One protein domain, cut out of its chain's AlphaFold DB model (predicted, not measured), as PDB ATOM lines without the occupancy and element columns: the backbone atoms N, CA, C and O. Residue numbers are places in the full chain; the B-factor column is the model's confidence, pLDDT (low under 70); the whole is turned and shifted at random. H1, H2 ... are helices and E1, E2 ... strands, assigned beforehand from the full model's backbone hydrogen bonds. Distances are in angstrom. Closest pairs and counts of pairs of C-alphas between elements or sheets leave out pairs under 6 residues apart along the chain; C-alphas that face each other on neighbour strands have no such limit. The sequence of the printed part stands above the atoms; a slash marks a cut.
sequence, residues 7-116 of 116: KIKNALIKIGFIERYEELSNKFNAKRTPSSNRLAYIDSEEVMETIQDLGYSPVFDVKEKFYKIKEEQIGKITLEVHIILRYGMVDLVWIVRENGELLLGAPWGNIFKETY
ATOM      1  N   LYS A   7     170.615 150.916 192.326       92.38
ATOM      2  CA  LYS A   7     170.103 149.534 192.316       92.38
ATOM      3  C   LYS A   7     169.271 149.265 191.064       92.38
ATOM      4  O   LYS A   7     169.458 148.234 190.420       92.38
ATOM      5  N   ILE A   8     168.398 150.209 190.710       93.12
ATOM      6  CA  ILE A   8     167.549 150.137 189.518       93.12
ATOM      7  C   ILE A   8     168.422 150.155 188.266       93.12
ATOM      8  O   ILE A   8     168.325 149.241 187.455       93.12
ATOM      9  N   LYS A   9     169.347 151.114 188.147       92.69
ATOM     10  CA  LYS A   9     170.269 151.205 187.004       92.69
ATOM     11  C   LYS A   9     171.050 149.904 186.790       92.69
ATOM     12  O   LYS A   9     171.088 149.377 185.682       92.69
ATOM     13  N   ASN A  10     171.604 149.333 187.859       93.44
ATOM     14  CA  ASN A  10     172.321 148.060 187.787       93.44
ATOM     15  C   ASN A  10     171.416 146.890 187.371       93.44
ATOM     16  O   ASN A  10     171.859 146.015 186.630       93.44
ATOM     17  N   ALA A  11     170.163 146.853 187.834       93.50
ATOM     18  CA  ALA A  11     169.203 145.835 187.417       93.50
ATOM     19  C   ALA A  11     168.857 145.960 185.923       93.50
ATOM     20  O   ALA A  11     168.897 144.959 185.214       93.50
ATOM     21  N   LEU A  12     168.612 147.182 185.435       94.38
ATOM     22  CA  LEU A  12     168.323 147.471 184.024       94.38
ATOM     23  C   LEU A  12     169.460 147.021 183.099       94.38
ATOM     24  O   LEU A  12     169.208 146.392 182.072       94.38
ATOM     25  N   ILE A  13     170.713 147.280 183.489       94.00
ATOM     26  CA  ILE A  13     171.896 146.821 182.748       94.00
ATOM     27  C   ILE A  13     171.951 145.289 182.722       94.00
ATOM     28  O   ILE A  13     172.119 144.700 181.659       94.00
ATOM     29  N   LYS A  14     171.759 144.624 183.870       96.31
ATOM     30  CA  LYS A  14     171.828 143.154 183.968       96.31
ATOM     31  C   LYS A  14     170.793 142.431 183.109       96.31
ATOM     32  O   LYS A  14     171.071 141.331 182.645       96.31
ATOM     33  N   ILE A  15     169.613 143.020 182.915       95.00
ATOM     34  CA  ILE A  15     168.567 142.424 182.074       95.00
ATOM     35  C   ILE A  15     168.703 142.799 180.591       95.00
ATOM     36  O   ILE A  15     167.897 142.335 179.784       95.00
ATOM     37  N   GLY A  16     169.685 143.632 180.225       96.06
ATOM     38  CA  GLY A  16     169.829 144.148 178.863       96.06
ATOM     39  C   GLY A  16     168.651 145.035 178.459       96.06
ATOM     40  O   GLY A  16     168.123 144.905 177.359       96.06
ATOM     41  N   PHE A  17     168.177 145.896 179.370       95.44
ATOM     42  CA  PHE A  17     166.970 146.697 179.149       95.44
ATOM     43  C   PHE A  17     167.051 147.554 177.882       95.44
ATOM     44  O   PHE A  17     166.089 147.584 177.121       95.44
ATOM     45  N   ILE A  18     168.192 148.217 177.651       94.25
ATOM     46  CA  ILE A  18     168.401 149.087 176.485       94.25
ATOM     47  C   ILE A  18     168.168 148.310 175.189       94.25
ATOM     48  O   ILE A  18     167.295 148.678 174.412       94.25
ATOM     49  N   GLU A  19     168.885 147.201 175.004       95.62
ATOM     50  CA  GLU A  19     168.823 146.384 173.788       95.62
ATOM     51  C   GLU A  19     167.398 145.870 173.541       95.62
ATOM     52  O   GLU A  19     166.838 146.055 172.463       95.62
ATOM     53  N   ARG A  20     166.749 145.324 174.579       94.81
ATOM     54  CA  ARG A  20     165.363 144.834 174.496       94.81
ATOM     55  C   ARG A  20     164.373 145.945 174.147       94.81
ATOM     56  O   ARG A  20     163.445 145.728 173.365       94.81
ATOM     57  N   TYR A  21     164.536 147.127 174.739       93.00
ATOM     58  CA  TYR A  21     163.670 148.269 174.469       93.00
ATOM     59  C   TYR A  21     163.870 148.801 173.045       93.00
ATOM     60  O   TYR A  21     162.892 149.107 172.357       93.00
ATOM     61  N   GLU A  22     165.112 148.888 172.566       92.75
ATOM     62  CA  GLU A  22     165.409 149.284 171.188       92.75
ATOM     63  C   GLU A  22     164.833 148.286 170.184       92.75
ATOM     64  O   GLU A  22     164.184 148.698 169.225       92.75
ATOM     65  N   GLU A  23     164.993 146.980 170.407       93.31
ATOM     66  CA  GLU A  23     164.405 145.947 169.547       93.31
ATOM     67  C   GLU A  23     162.880 146.095 169.437       93.31
ATOM     68  O   GLU A  23     162.327 146.116 168.330       93.31
ATOM     69  N   LEU A  24     162.196 146.261 170.574       90.44
ATOM     70  CA  LEU A  24     160.744 146.436 170.612       90.44
ATOM     71  C   LEU A  24     160.311 147.738 169.935       90.44
ATOM     72  O   LEU A  24     159.422 147.718 169.082       90.44
ATOM     73  N   SER A  25     160.939 148.863 170.274       88.38
ATOM     74  CA  SER A  25     160.564 150.182 169.748       88.38
ATOM     75  C   SER A  25     160.902 150.358 168.261       88.38
ATOM     76  O   SER A  25     160.198 151.077 167.547       88.38
ATOM     77  N   ASN A  26     161.926 149.666 167.754       88.81
ATOM     78  CA  ASN A  26     162.244 149.628 166.328       88.81
ATOM     79  C   ASN A  26     161.255 148.767 165.536       88.81
ATOM     80  O   ASN A  26     160.893 149.128 164.409       88.81
ATOM     81  N   LYS A  27     160.807 147.647 166.117       87.62
ATOM     82  CA  LYS A  27     159.805 146.762 165.513       87.62
ATOM     83  C   LYS A  27     158.419 147.406 165.504       87.62
ATOM     84  O   LYS A  27     157.745 147.400 164.474       87.62
ATOM     85  N   PHE A  28     158.010 147.989 166.626       83.38
ATOM     86  CA  PHE A  28     156.697 148.592 166.825       83.38
ATOM     87  C   PHE A  28     156.824 150.115 166.898       83.38
ATOM     88  O   PHE A  28     156.849 150.717 167.967       83.38
ATOM     89  N   ASN A  29     156.919 150.750 165.727       80.75
ATOM     90  CA  ASN A  29     157.135 152.188 165.611       80.75
ATOM     91  C   ASN A  29     155.967 152.873 164.897       80.75
ATOM     92  O   ASN A  29     155.650 152.527 163.761       80.75
ATOM     93  N   ALA A  30     155.408 153.932 165.488       73.12
ATOM     94  CA  ALA A  30     154.296 154.680 164.899       73.12
ATOM     95  C   ALA A  30     154.577 155.213 163.478       73.12
ATOM     96  O   ALA A  30     153.661 155.262 162.660       73.12
ATOM     97  N   LYS A  31     155.824 155.579 163.141       77.50
ATOM     98  CA  LYS A  31     156.198 156.010 161.779       77.50
ATOM     99  C   LYS A  31     156.109 154.874 160.757       77.50
ATOM    100  O   LYS A  31     155.911 155.148 159.580       77.50
ATOM    101  N   ARG A  32     156.293 153.625 161.193       73.56
ATOM    102  CA  ARG A  32     156.316 152.426 160.338       73.56
ATOM    103  C   ARG A  32     155.009 151.638 160.382       73.56
ATOM    104  O   ARG A  32     154.732 150.902 159.444       73.56
ATOM    105  N   THR A  33     154.200 151.809 161.426       77.50
ATOM    106  CA  THR A  33     152.878 151.190 161.562       77.50
ATOM    107  C   THR A  33     151.809 152.088 160.923       77.50
ATOM    108  O   THR A  33     151.532 153.169 161.469       77.50
ATOM    109  N   PRO A  34     151.188 151.668 159.797       80.12
ATOM    110  CA  PRO A  34     150.088 152.399 159.169       80.12
ATOM    111  C   PRO A  34     148.974 152.676 160.174       80.12
ATOM    112  O   PRO A  34     148.707 151.837 161.031       80.12
ATOM    113  N   SER A  35     148.303 153.824 160.069       78.12
ATOM    114  CA  SER A  35     147.215 154.193 160.987       78.12
ATOM    115  C   SER A  35     146.105 153.141 161.054       78.12
ATOM    116  O   SER A  35     145.593 152.895 162.139       78.12
ATOM    117  N   SER A  36     145.798 152.478 159.935       79.56
ATOM    118  CA  SER A  36     144.827 151.376 159.845       79.56
ATOM    119  C   SER A  36     145.200 150.144 160.669       79.56
ATOM    120  O   SER A  36     144.322 149.376 161.036       79.56
ATOM    121  N   ASN A  37     146.490 149.948 160.950       78.38
ATOM    122  CA  ASN A  37     147.005 148.790 161.682       78.38
ATOM    123  C   ASN A  37     147.297 149.135 163.148       78.38
ATOM    124  O   ASN A  37     147.838 148.310 163.884       78.38
ATOM    125  N   ARG A  38     147.017 150.372 163.570       79.69
ATOM    126  CA  ARG A  38     147.165 150.782 164.964       79.69
ATOM    127  C   ARG A  38     145.919 150.365 165.726       79.69
ATOM    128  O   ARG A  38     144.803 150.635 165.289       79.69
ATOM    129  N   LEU A  39     146.124 149.794 166.906       76.94
ATOM    130  CA  LEU A  39     145.066 149.398 167.835       76.94
ATOM    131  C   LEU A  39     144.497 150.641 168.545       76.94
ATOM    132  O   LEU A  39     144.665 150.836 169.745       76.94
ATOM    133  N   ALA A  40     143.918 151.562 167.767       77.00
ATOM    134  CA  ALA A  40     143.368 152.822 168.265       77.00
ATOM    135  C   ALA A  40     142.128 152.602 169.139       77.00
ATOM    136  O   ALA A  40     141.930 153.326 170.113       77.00
ATOM    137  N   TYR A  41     141.349 151.580 168.790       77.62
ATOM    138  CA  TYR A  41     140.235 151.058 169.560       77.62
ATOM    139  C   TYR A  41     140.510 149.575 169.763       77.62
ATOM    140  O   TYR A  41     140.706 148.854 168.787       77.62
ATOM    141  N   ILE A  42     140.591 149.156 171.018       82.75
ATOM    142  CA  ILE A  42     140.786 147.764 171.405       82.75
ATOM    143  C   ILE A  42     139.790 147.448 172.510       82.75
ATOM    144  O   ILE A  42     139.514 148.316 173.348       82.75
ATOM    145  N   ASP A  43     139.228 146.246 172.475       87.81
ATOM    146  CA  ASP A  43     138.352 145.792 173.543       87.81
ATOM    147  C   ASP A  43     139.176 145.594 174.822       87.81
ATOM    148  O   ASP A  43     140.280 145.050 174.797       87.81
ATOM    149  N   SER A  44     138.646 146.069 175.947       87.88
ATOM    150  CA  SER A  44     139.291 145.878 177.242       87.88
ATOM    151  C   SER A  44     139.373 144.397 177.608       87.88
ATOM    152  O   SER A  44     140.367 143.969 178.193       87.88
ATOM    153  N   GLU A  45     138.368 143.605 177.226       90.94
ATOM    154  CA  GLU A  45     138.343 142.161 177.459       90.94
ATOM    155  C   GLU A  45     139.471 141.456 176.691       90.94
ATOM    156  O   GLU A  45     140.255 140.735 177.302       90.94
ATOM    157  N   GLU A  46     139.668 141.788 175.410       91.94
ATOM    158  CA  GLU A  46     140.751 141.237 174.577       91.94
ATOM    159  C   GLU A  46     142.144 141.552 175.155       91.94
ATOM    160  O   GLU A  46     143.048 140.709 175.152       91.94
ATOM    161  N   VAL A  47     142.331 142.757 175.708       91.81
ATOM    162  CA  VAL A  47     143.589 143.126 176.382       91.81
ATOM    163  C   VAL A  47     143.798 142.295 177.645       91.81
ATOM    164  O   VAL A  47     144.908 141.821 177.894       91.81
ATOM    165  N   MET A  48     142.751 142.122 178.451       93.88
ATOM    166  CA  MET A  48     142.816 141.344 179.687       93.88
ATOM    167  C   MET A  48     143.129 139.873 179.398       93.88
ATOM    168  O   MET A  48     144.034 139.328 180.029       93.88
ATOM    169  N   GLU A  49     142.450 139.265 178.424       95.31
ATOM    170  CA  GLU A  49     142.697 137.891 177.967       95.31
ATOM    171  C   GLU A  49     144.131 137.722 177.464       95.31
ATOM    172  O   GLU A  49     144.846 136.840 177.926       95.31
ATOM    173  N   THR A  50     144.616 138.643 176.623       93.94
ATOM    174  CA  THR A  50     146.001 138.606 176.121       93.94
ATOM    175  C   THR A  50     147.023 138.620 177.262       93.94
ATOM    176  O   THR A  50     148.010 137.885 177.236       93.94
ATOM    177  N   ILE A  51     146.820 139.458 178.284       93.88
ATOM    178  CA  ILE A  51     147.733 139.521 179.436       93.88
ATOM    179  C   ILE A  51     147.641 138.233 180.279       93.88
ATOM    180  O   ILE A  51     148.661 137.775 180.800       93.88
ATOM    181  N   GLN A  52     146.452 137.633 180.388       95.06
ATOM    182  CA  GLN A  52     146.239 136.355 181.075       95.06
ATOM    183  C   GLN A  52     146.899 135.180 180.355       95.06
ATOM    184  O   GLN A  52     147.567 134.377 181.009       95.06
ATOM    185  N   ASP A  53     146.807 135.125 179.029       96.88
ATOM    186  CA  ASP A  53     147.456 134.110 178.193       96.88
ATOM    187  C   ASP A  53     148.988 134.172 178.285       96.88
ATOM    188  O   ASP A  53     149.675 133.155 178.175       96.88
ATOM    189  N   LEU A  54     149.539 135.360 178.556       94.06
ATOM    190  CA  LEU A  54     150.961 135.553 178.859       94.06
ATOM    191  C   LEU A  54     151.352 135.105 180.281       94.06
ATOM    192  O   LEU A  54     152.529 135.171 180.638       94.06
ATOM    193  N   GLY A  55     150.395 134.637 181.086       93.88
ATOM    194  CA  GLY A  55     150.601 134.120 182.439       93.88
ATOM    195  C   GLY A  55     150.480 135.162 183.553       93.88
ATOM    196  O   GLY A  55     150.816 134.864 184.700       93.88
ATOM    197  N   TYR A  56     150.004 136.373 183.252       93.31
ATOM    198  CA  TYR A  56     149.864 137.451 184.231       93.31
ATOM    199  C   TYR A  56     148.412 137.638 184.678       93.31
ATOM    200  O   TYR A  56     147.468 137.284 183.986       93.31
ATOM    201  N   SER A  57     148.199 138.229 185.853       92.12
ATOM    202  CA  SER A  57     146.853 138.565 186.340       92.12
ATOM    203  C   SER A  57     146.624 140.076 186.257       92.12
ATOM    204  O   SER A  57     147.101 140.798 187.141       92.12
ATOM    205  N   PRO A  58     145.940 140.576 185.212       94.56
ATOM    206  CA  PRO A  58     145.642 141.992 185.074       94.56
ATOM    207  C   PRO A  58     144.395 142.397 185.870       94.56
ATOM    208  O   PRO A  58     143.471 141.609 186.070       94.56
ATOM    209  N   VAL A  59     144.353 143.660 186.286       93.88
ATOM    210  CA  VAL A  59     143.173 144.356 186.812       93.88
ATOM    211  C   VAL A  59     143.074 145.702 186.108       93.88
ATOM    212  O   VAL A  59     144.054 146.442 186.066       93.88
ATOM    213  N   PHE A  60     141.910 146.043 185.565       93.12
ATOM    214  CA  PHE A  60     141.710 147.344 184.932       93.12
ATOM    215  C   PHE A  60     141.311 148.409 185.961       93.12
ATOM    216  O   PHE A  60     140.303 148.270 186.656       93.12
ATOM    217  N   ASP A  61     142.087 149.488 186.045       92.31
ATOM    218  CA  ASP A  61     141.730 150.676 186.813       92.31
ATOM    219  C   ASP A  61     140.810 151.563 185.968       92.31
ATOM    220  O   ASP A  61     141.238 152.249 185.039       92.31
ATOM    221  N   VAL A  62     139.517 151.550 186.296       88.00
ATOM    222  CA  VAL A  62     138.484 152.296 185.559       88.00
ATOM    223  C   VAL A  62     138.672 153.811 185.679       88.00
ATOM    224  O   VAL A  62     138.333 154.552 184.752       88.00
ATOM    225  N   LYS A  63     139.194 154.286 186.814       90.62
ATOM    226  CA  LYS A  63     139.316 155.716 187.106       90.62
ATOM    227  C   LYS A  63     140.458 156.327 186.303       90.62
ATOM    228  O   LYS A  63     140.267 157.332 185.622       90.62
ATOM    229  N   GLU A  64     141.626 155.701 186.373       88.88
ATOM    230  CA  GLU A  64     142.851 156.196 185.745       88.88
ATOM    231  C   GLU A  64     143.045 155.649 184.313       88.88
ATOM    232  O   GLU A  64     143.839 156.184 183.532       88.88
ATOM    233  N   LYS A  65     142.241 154.647 183.924       89.81
ATOM    234  CA  LYS A  65     142.174 154.025 182.590       89.81
ATOM    235  C   LYS A  65     143.477 153.337 182.177       89.81
ATOM    236  O   LYS A  65     144.038 153.648 181.122       89.81
ATOM    237  N   PHE A  66     143.948 152.401 182.999       93.06
ATOM    238  CA  PHE A  66     145.109 151.556 182.707       93.06
ATOM    239  C   PHE A  66     144.926 150.133 183.238       93.06
ATOM    240  O   PHE A  66     144.123 149.890 184.135       93.06
ATOM    241  N   TYR A  67     145.704 149.192 182.710       94.75
ATOM    242  CA  TYR A  67     145.753 147.817 183.200       94.75
ATOM    243  C   TYR A  67     146.911 147.676 184.180       94.75
ATOM    244  O   TYR A  67     148.051 148.003 183.858       94.75
ATOM    245  N   LYS A  68     146.625 147.191 185.381       95.06
ATOM    246  CA  LYS A  68     147.606 146.874 186.413       95.06
ATOM    247  C   LYS A  68     147.897 145.384 186.377       95.06
ATOM    248  O   LYS A  68     146.993 144.587 186.615       95.06
ATOM    249  N   ILE A  69     149.148 145.003 186.146       93.94
ATOM    250  CA  ILE A  69     149.595 143.648 186.476       93.94
ATOM    251  C   ILE A  69     149.732 143.565 187.997       93.94
ATOM    252  O   ILE A  69     150.229 144.502 188.633       93.94
ATOM    253  N   LYS A  70     149.252 142.462 188.580       85.50
ATOM    254  CA  LYS A  70     149.343 142.194 190.019       85.50
ATOM    255  C   LYS A  70     150.755 142.476 190.553       85.50
ATOM    256  O   LYS A  70     151.742 142.082 189.943       85.50
ATOM    257  N   GLU A  71     150.815 143.151 191.699       87.75
ATOM    258  CA  GLU A  71     152.074 143.468 192.375       87.75
ATOM    259  C   GLU A  71     152.792 142.182 192.803       87.75
ATOM    260  O   GLU A  71     152.190 141.291 193.414       87.75
ATOM    261  N   GLU A  72     154.083 142.105 192.497       90.62
ATOM    262  CA  GLU A  72     154.965 141.034 192.943       90.62
ATOM    263  C   GLU A  72     155.841 141.517 194.101       90.62
ATOM    264  O   GLU A  72     156.529 142.534 193.999       90.62
ATOM    265  N   GLN A  73     155.836 140.764 195.204       92.69
ATOM    266  CA  GLN A  73     156.690 141.009 196.364       92.69
ATOM    267  C   GLN A  73     157.902 140.078 196.325       92.69
ATOM    268  O   GLN A  73     157.757 138.857 196.393       92.69
ATOM    269  N   ILE A  74     159.105 140.651 196.322       90.75
ATOM    270  CA  ILE A  74     160.367 139.910 196.414       90.75
ATOM    271  C   ILE A  74     161.180 140.476 197.578       90.75
ATOM    272  O   ILE A  74     161.874 141.491 197.473       90.75
ATOM    273  N   GLY A  75     161.088 139.814 198.732       93.69
ATOM    274  CA  GLY A  75     161.744 140.266 199.956       93.69
ATOM    275  C   GLY A  75     161.207 141.626 200.403       93.69
ATOM    276  O   GLY A  75     160.077 141.716 200.867       93.69
ATOM    277  N   LYS A  76     162.022 142.679 200.272       95.25
ATOM    278  CA  LYS A  76     161.660 144.071 200.606       95.25
ATOM    279  C   LYS A  76     161.193 144.887 199.398       95.25
ATOM    280  O   LYS A  76     160.782 146.031 199.580       95.25
ATOM    281  N   ILE A  77     161.300 144.325 198.195       95.25
ATOM    282  CA  ILE A  77     160.963 144.996 196.944       95.25
ATOM    283  C   ILE A  77     159.534 144.652 196.540       95.25
ATOM    284  O   ILE A  77     159.170 143.477 196.568       95.25
ATOM    285  N   THR A  78     158.767 145.658 196.124       96.00
ATOM    286  CA  THR A  78     157.551 145.450 195.331       96.00
ATOM    287  C   THR A  78     157.801 145.886 193.893       96.00
ATOM    288  O   THR A  78     158.473 146.897 193.659       96.00
ATOM    289  N   LEU A  79     157.279 145.122 192.936       94.12
ATOM    290  CA  LEU A  79     157.254 145.468 191.519       94.12
ATOM    291  C   LEU A  79     155.811 145.450 191.022       94.12
ATOM    292  O   LEU A  79     155.088 144.473 191.194       94.12
ATOM    293  N   GLU A  80     155.423 146.520 190.350       94.50
ATOM    294  CA  GLU A  80     154.131 146.669 189.707       94.50
ATOM    295  C   GLU A  80     154.330 147.214 188.289       94.50
ATOM    296  O   GLU A  80     155.226 148.026 188.030       94.50
ATOM    297  N   VAL A  81     153.490 146.748 187.363       95.31
ATOM    298  CA  VAL A  81     153.503 147.190 185.966       95.31
ATOM    299  C   VAL A  81     152.143 147.769 185.617       95.31
ATOM    300  O   VAL A  81     151.123 147.094 185.777       95.31
ATOM    301  N   HIS A  82     152.129 149.002 185.114       95.69
ATOM    302  CA  HIS A  82     150.944 149.568 184.467       95.69
ATOM    303  C   HIS A  82     151.114 149.536 182.957       95.69
ATOM    304  O   HIS A  82     152.175 149.875 182.435       95.69
ATOM    305  N   ILE A  83     150.045 149.163 182.265       94.75
ATOM    306  CA  ILE A  83     149.945 149.165 180.812       94.75
ATOM    307  C   ILE A  83     148.876 150.186 180.442       94.75
ATOM    308  O   ILE A  83     147.709 150.052 180.814       94.75
ATOM    309  N   ILE A  84     149.273 151.218 179.708       92.19
ATOM    310  CA  ILE A  84     148.384 152.283 179.248       92.19
ATOM    311  C   ILE A  84     148.260 152.163 177.735       92.19
ATOM    312  O   ILE A  84     149.253 152.263 177.019       92.19
ATOM    313  N   LEU A  85     147.037 151.983 177.240       89.06
ATOM    314  CA  LEU A  85     146.744 151.920 175.808       89.06
ATOM    315  C   LEU A  85     145.975 153.172 175.395       89.06
ATOM    316  O   LEU A  85     144.865 153.412 175.870       89.06
ATOM    317  N   ARG A  86     146.569 154.000 174.530       82.81
ATOM    318  CA  ARG A  86     145.931 155.222 174.011       82.81
ATOM    319  C   ARG A  86     146.331 155.470 172.567       82.81
ATOM    320  O   ARG A  86     147.513 155.505 172.247       82.81
ATOM    321  N   TYR A  87     145.342 155.688 171.698       81.06
ATOM    322  CA  TYR A  87     145.547 156.042 170.287       81.06
ATOM    323  C   TYR A  87     146.474 155.074 169.523       81.06
ATOM    324  O   TYR A  87     147.244 155.485 168.653       81.06
ATOM    325  N   GLY A  88     146.419 153.781 169.863       81.19
ATOM    326  CA  GLY A  88     147.272 152.753 169.266       81.19
ATOM    327  C   GLY A  88     148.731 152.801 169.709       81.19
ATOM    328  O   GLY A  88     149.584 152.217 169.043       81.19
ATOM    329  N   MET A  89     149.023 153.503 170.805       84.12
ATOM    330  CA  MET A  89     150.298 153.456 171.508       84.12
ATOM    331  C   MET A  89     150.128 152.692 172.815       84.12
ATOM    332  O   MET A  89     149.084 152.789 173.466       84.12
ATOM    333  N   VAL A  90     151.182 151.976 173.194       88.00
ATOM    334  CA  VAL A  90     151.318 151.355 174.507       88.00
ATOM    335  C   VAL A  90     152.378 152.105 175.296       88.00
ATOM    336  O   VAL A  90     153.463 152.372 174.778       88.00
ATOM    337  N   ASP A  91     152.055 152.442 176.536       90.44
ATOM    338  CA  ASP A  91     153.030 152.889 177.518       90.44
ATOM    339  C   ASP A  91     153.112 151.859 178.645       90.44
ATOM    340  O   ASP A  91     152.089 151.438 179.194       90.44
ATOM    341  N   LEU A  92     154.333 151.430 178.945       94.06
ATOM    342  CA  LEU A  92     154.637 150.464 179.992       94.06
ATOM    343  C   LEU A  92     155.315 151.222 181.122       94.06
ATOM    344  O   LEU A  92     156.379 151.806 180.932       94.06
ATOM    345  N   VAL A  93     154.698 151.227 182.297       95.50
ATOM    346  CA  VAL A  93     155.196 151.953 183.466       95.50
ATOM    347  C   VAL A  93     155.645 150.945 184.502       95.50
ATOM    348  O   VAL A  93     154.874 150.074 184.901       95.50
ATOM    349  N   TRP A  94     156.889 151.080 184.958       95.25
ATOM    350  CA  TRP A  94     157.380 150.320 186.101       95.25
ATOM    351  C   TRP A  94     157.281 151.126 187.374       95.25
ATOM    352  O   TRP A  94     157.692 152.289 187.429       95.25
ATOM    353  N   ILE A  95     156.770 150.459 188.401       95.12
ATOM    354  CA  ILE A  95     156.670 150.978 189.749       95.12
ATOM    355  C   ILE A  95     157.416 150.010 190.651       95.12
ATOM    356  O   ILE A  95     157.016 148.861 190.814       95.12
ATOM    357  N   VAL A  96     158.524 150.479 191.213       95.38
ATOM    358  CA  VAL A  96     159.371 149.703 192.114       95.38
ATOM    359  C   VAL A  96     159.418 150.408 193.451       95.38
ATOM    360  O   VAL A  96     159.753 151.596 193.512       95.38
ATOM    361  N   ARG A  97     159.120 149.675 194.522       96.00
ATOM    362  CA  ARG A  97     159.265 150.169 195.894       96.00
ATOM    363  C   ARG A  97     160.220 149.300 196.692       96.00
ATOM    364  O   ARG A  97     160.281 148.101 196.467       96.00
ATOM    365  N   GLU A  98     160.930 149.888 197.647       95.69
ATOM    366  CA  GLU A  98     161.726 149.169 198.648       95.69
ATOM    367  C   GLU A  98     161.259 149.583 200.044       95.69
ATOM    368  O   GLU A  98     161.289 150.758 200.388       95.69
ATOM    369  N   ASN A  99     160.783 148.629 200.851       94.88
ATOM    370  CA  ASN A  99     160.145 148.903 202.150       94.88
ATOM    371  C   ASN A  99     158.998 149.937 202.070       94.88
ATOM    372  O   ASN A  99     158.779 150.701 203.005       94.88
ATOM    373  N   GLY A 100     158.279 149.974 200.944       93.19
ATOM    374  CA  GLY A 100     157.196 150.931 200.693       93.19
ATOM    375  C   GLY A 100     157.643 152.282 200.120       93.19
ATOM    376  O   GLY A 100     156.796 153.030 199.634       93.19
ATOM    377  N   GLU A 101     158.944 152.583 200.092       94.94
ATOM    378  CA  GLU A 101     159.472 153.807 199.481       94.94
ATOM    379  C   GLU A 101     159.614 153.650 197.966       94.94
ATOM    380  O   GLU A 101     160.139 152.648 197.484       94.94
ATOM    381  N   LEU A 102     159.158 154.643 197.199       94.44
ATOM    382  CA  LEU A 102     159.221 154.626 195.738       94.44
ATOM    383  C   LEU A 102     160.663 154.809 195.245       94.44
ATOM    384  O   LEU A 102     161.252 155.871 195.424       94.44
ATOM    385  N   LEU A 103     161.201 153.792 194.567       94.06
ATOM    386  CA  LEU A 103     162.517 153.837 193.919       94.06
ATOM    387  C   LEU A 103     162.433 154.177 192.430       94.06
ATOM    388  O   LEU A 103     163.341 154.801 191.885       94.06
ATOM    389  N   LEU A 104     161.368 153.730 191.767       94.56
ATOM    390  CA  LEU A 104     161.107 153.970 190.352       94.56
ATOM    391  C   LEU A 104     159.599 154.046 190.133       94.56
ATOM    392  O   LEU A 104     158.866 153.212 190.649       94.56
ATOM    393  N   GLY A 105     159.148 155.021 189.352       94.38
ATOM    394  CA  GLY A 105     157.753 155.179 188.948       94.38
ATOM    395  C   GLY A 105     157.703 155.902 187.614       94.38
ATOM    396  O   GLY A 105     157.434 157.100 187.582       94.38
ATOM    397  N   ALA A 106     158.071 155.216 186.530       93.81
ATOM    398  CA  ALA A 106     158.256 155.870 185.239       93.81
ATOM    399  C   ALA A 106     157.916 154.971 184.036       93.81
ATOM    400  O   ALA A 106     158.159 153.760 184.078       93.81
ATOM    401  N   PRO A 107     157.408 155.576 182.945       93.94
ATOM    402  CA  PRO A 107     157.360 154.976 181.616       93.94
ATOM    403  C   PRO A 107     158.709 154.413 181.172       93.94
ATOM    404  O   PRO A 107     159.741 155.065 181.353       93.94
ATOM    405  N   TRP A 108     158.710 153.269 180.491       93.38
ATOM    406  CA  TRP A 108     159.916 152.663 179.917       93.38
ATOM    407  C   TRP A 108     160.658 153.624 178.991       93.38
ATOM    408  O   TRP A 108     161.881 153.697 179.042       93.38
ATOM    409  N   GLY A 109     159.937 154.436 178.214       90.50
ATOM    410  CA  GLY A 109     160.557 155.449 177.358       90.50
ATOM    411  C   GLY A 109     161.296 156.551 178.126       90.50
ATOM    412  O   GLY A 109     162.253 157.120 177.603       90.50
ATOM    413  N   ASN A 110     160.894 156.845 179.366       91.31
ATOM    414  CA  ASN A 110     161.623 157.769 180.237       91.31
ATOM    415  C   ASN A 110     162.814 157.073 180.901       91.31
ATOM    416  O   ASN A 110     163.900 157.641 180.923       91.31
ATOM    417  N   ILE A 111     162.637 155.830 181.364       91.50
ATOM    418  CA  ILE A 111     163.728 155.003 181.905       91.50
ATOM    419  C   ILE A 111     164.855 154.874 180.881       91.50
ATOM    420  O   ILE A 111     166.021 155.059 181.216       91.50
ATOM    421  N   PHE A 112     164.499 154.615 179.622       89.19
ATOM    422  CA  PHE A 112     165.434 154.528 178.510       89.19
ATOM    423  C   PHE A 112     166.297 155.786 178.401       89.19
ATOM    424  O   PHE A 112     167.515 155.683 178.447       89.19
ATOM    425  N   LYS A 113     165.685 156.976 178.361       87.00
ATOM    426  CA  LYS A 113     166.413 158.254 178.250       87.00
ATOM    427  C   LYS A 113     167.392 158.501 179.398       87.00
ATOM    428  O   LYS A 113     168.434 159.085 179.157       87.00
ATOM    429  N   GLU A 114     167.056 158.073 180.612       83.00
ATOM    430  CA  GLU A 114     167.902 158.246 181.805       83.00
ATOM    431  C   GLU A 114     168.979 157.148 181.941       83.00
ATOM    432  O   GLU A 114     169.844 157.221 182.815       83.00
ATOM    433  N   THR A 115     168.922 156.097 181.114       75.81
ATOM    434  CA  THR A 115     169.945 155.035 181.085       75.81
ATOM    435  C   THR A 115     171.040 155.317 180.040       75.81
ATOM    436  O   THR A 115     172.083 154.662 180.096       75.81
ATOM    437  N   TYR A 116     170.829 156.290 179.139       66.38
ATOM    438  CA  TYR A 116     171.819 156.798 178.170       66.38
ATOM    439  C   TYR A 116     172.677 157.931 178.738       66.38
ATOM    440  O   TYR A 116     172.185 158.679 179.611       66.38
TER     441      TYR A 116
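Overview. This is residues 7 to 116 of the 116 residues of an uncharacterized protein of uncultured Clostridium sp (UniProt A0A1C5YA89). A twisted wall of five strands has H3 packed on one face near E1 and E2, while H4 stands up from the same face at E4 and E5. H2 packs on H4 away from the sheet, H1 is near H4, and a long link, residues 28 to 43, runs from H2 to H3. The printed part has 110 residues, with four named helices and five named strands that follow along the chain as H1 H2 H3 E1 E2 E3 E4 E5 H4; the antiparallel sheet runs E1 E2 E3 E4 E5, a meander, each strand the antiparallel neighbour of the one before. The class is mixed, compact, with a radius of gyration of the C-alphas of 15.0 A and spans of 44 by 32 by 24 A.

Along the chain. The strands are E1, residues 58 to 61, 9.7 A; E2, 66 to 74, 23.6 A; E3, 77 to 86, 29.3 A; E4, 89 to 98, 29.8 A; and E5, 101 to 107, 18.0 A. The helices are H1, residues 7 to 14, 10.6 A, from C-alpha 7 at (170.103, 149.534, 192.316); H2, 17 to 27, 15.4 A; H3, 44 to 53, 14.4 A; and H4, 108 to 115, 10.4 A, to C-alpha 115 at (169.945, 155.035, 181.085).

Arrangement. Across the hairpins, within hydrogen-bond range, are N 59 and O 68, 2.8 A; N 67 and O 83, 2.9 A; N 80 and O 95, 2.9 A; and N 96 and O 104, 2.8 A. H3 on one face makes two layers, helix over sheet: it is over E2 at a height of 9.5 A, along the strands at 12 degrees on the local plane. H4 is over E5 on the same face, and stands up at 46 degrees. H2 touches H4, closest C-alphas Ile 18 and Phe 112, 6.5 A, opposite ways at a steep tilt of 48 degrees. H1 and H4 are close but not clearly touching, closest C-alphas Lys 9 and Thr 115, 7.1 A. Every O i to N i+4 pair is within hydrogen-bond range in H1, H2 and H3; in H4, 3 of 4.

Size, cuts and confidence. The C-alphas farthest apart, Ser 36 and Asn 99, are 45.1 A apart. The printed part has no cut; H2 to H3 is the long link. Residue 116 alone has pLDDT under 70.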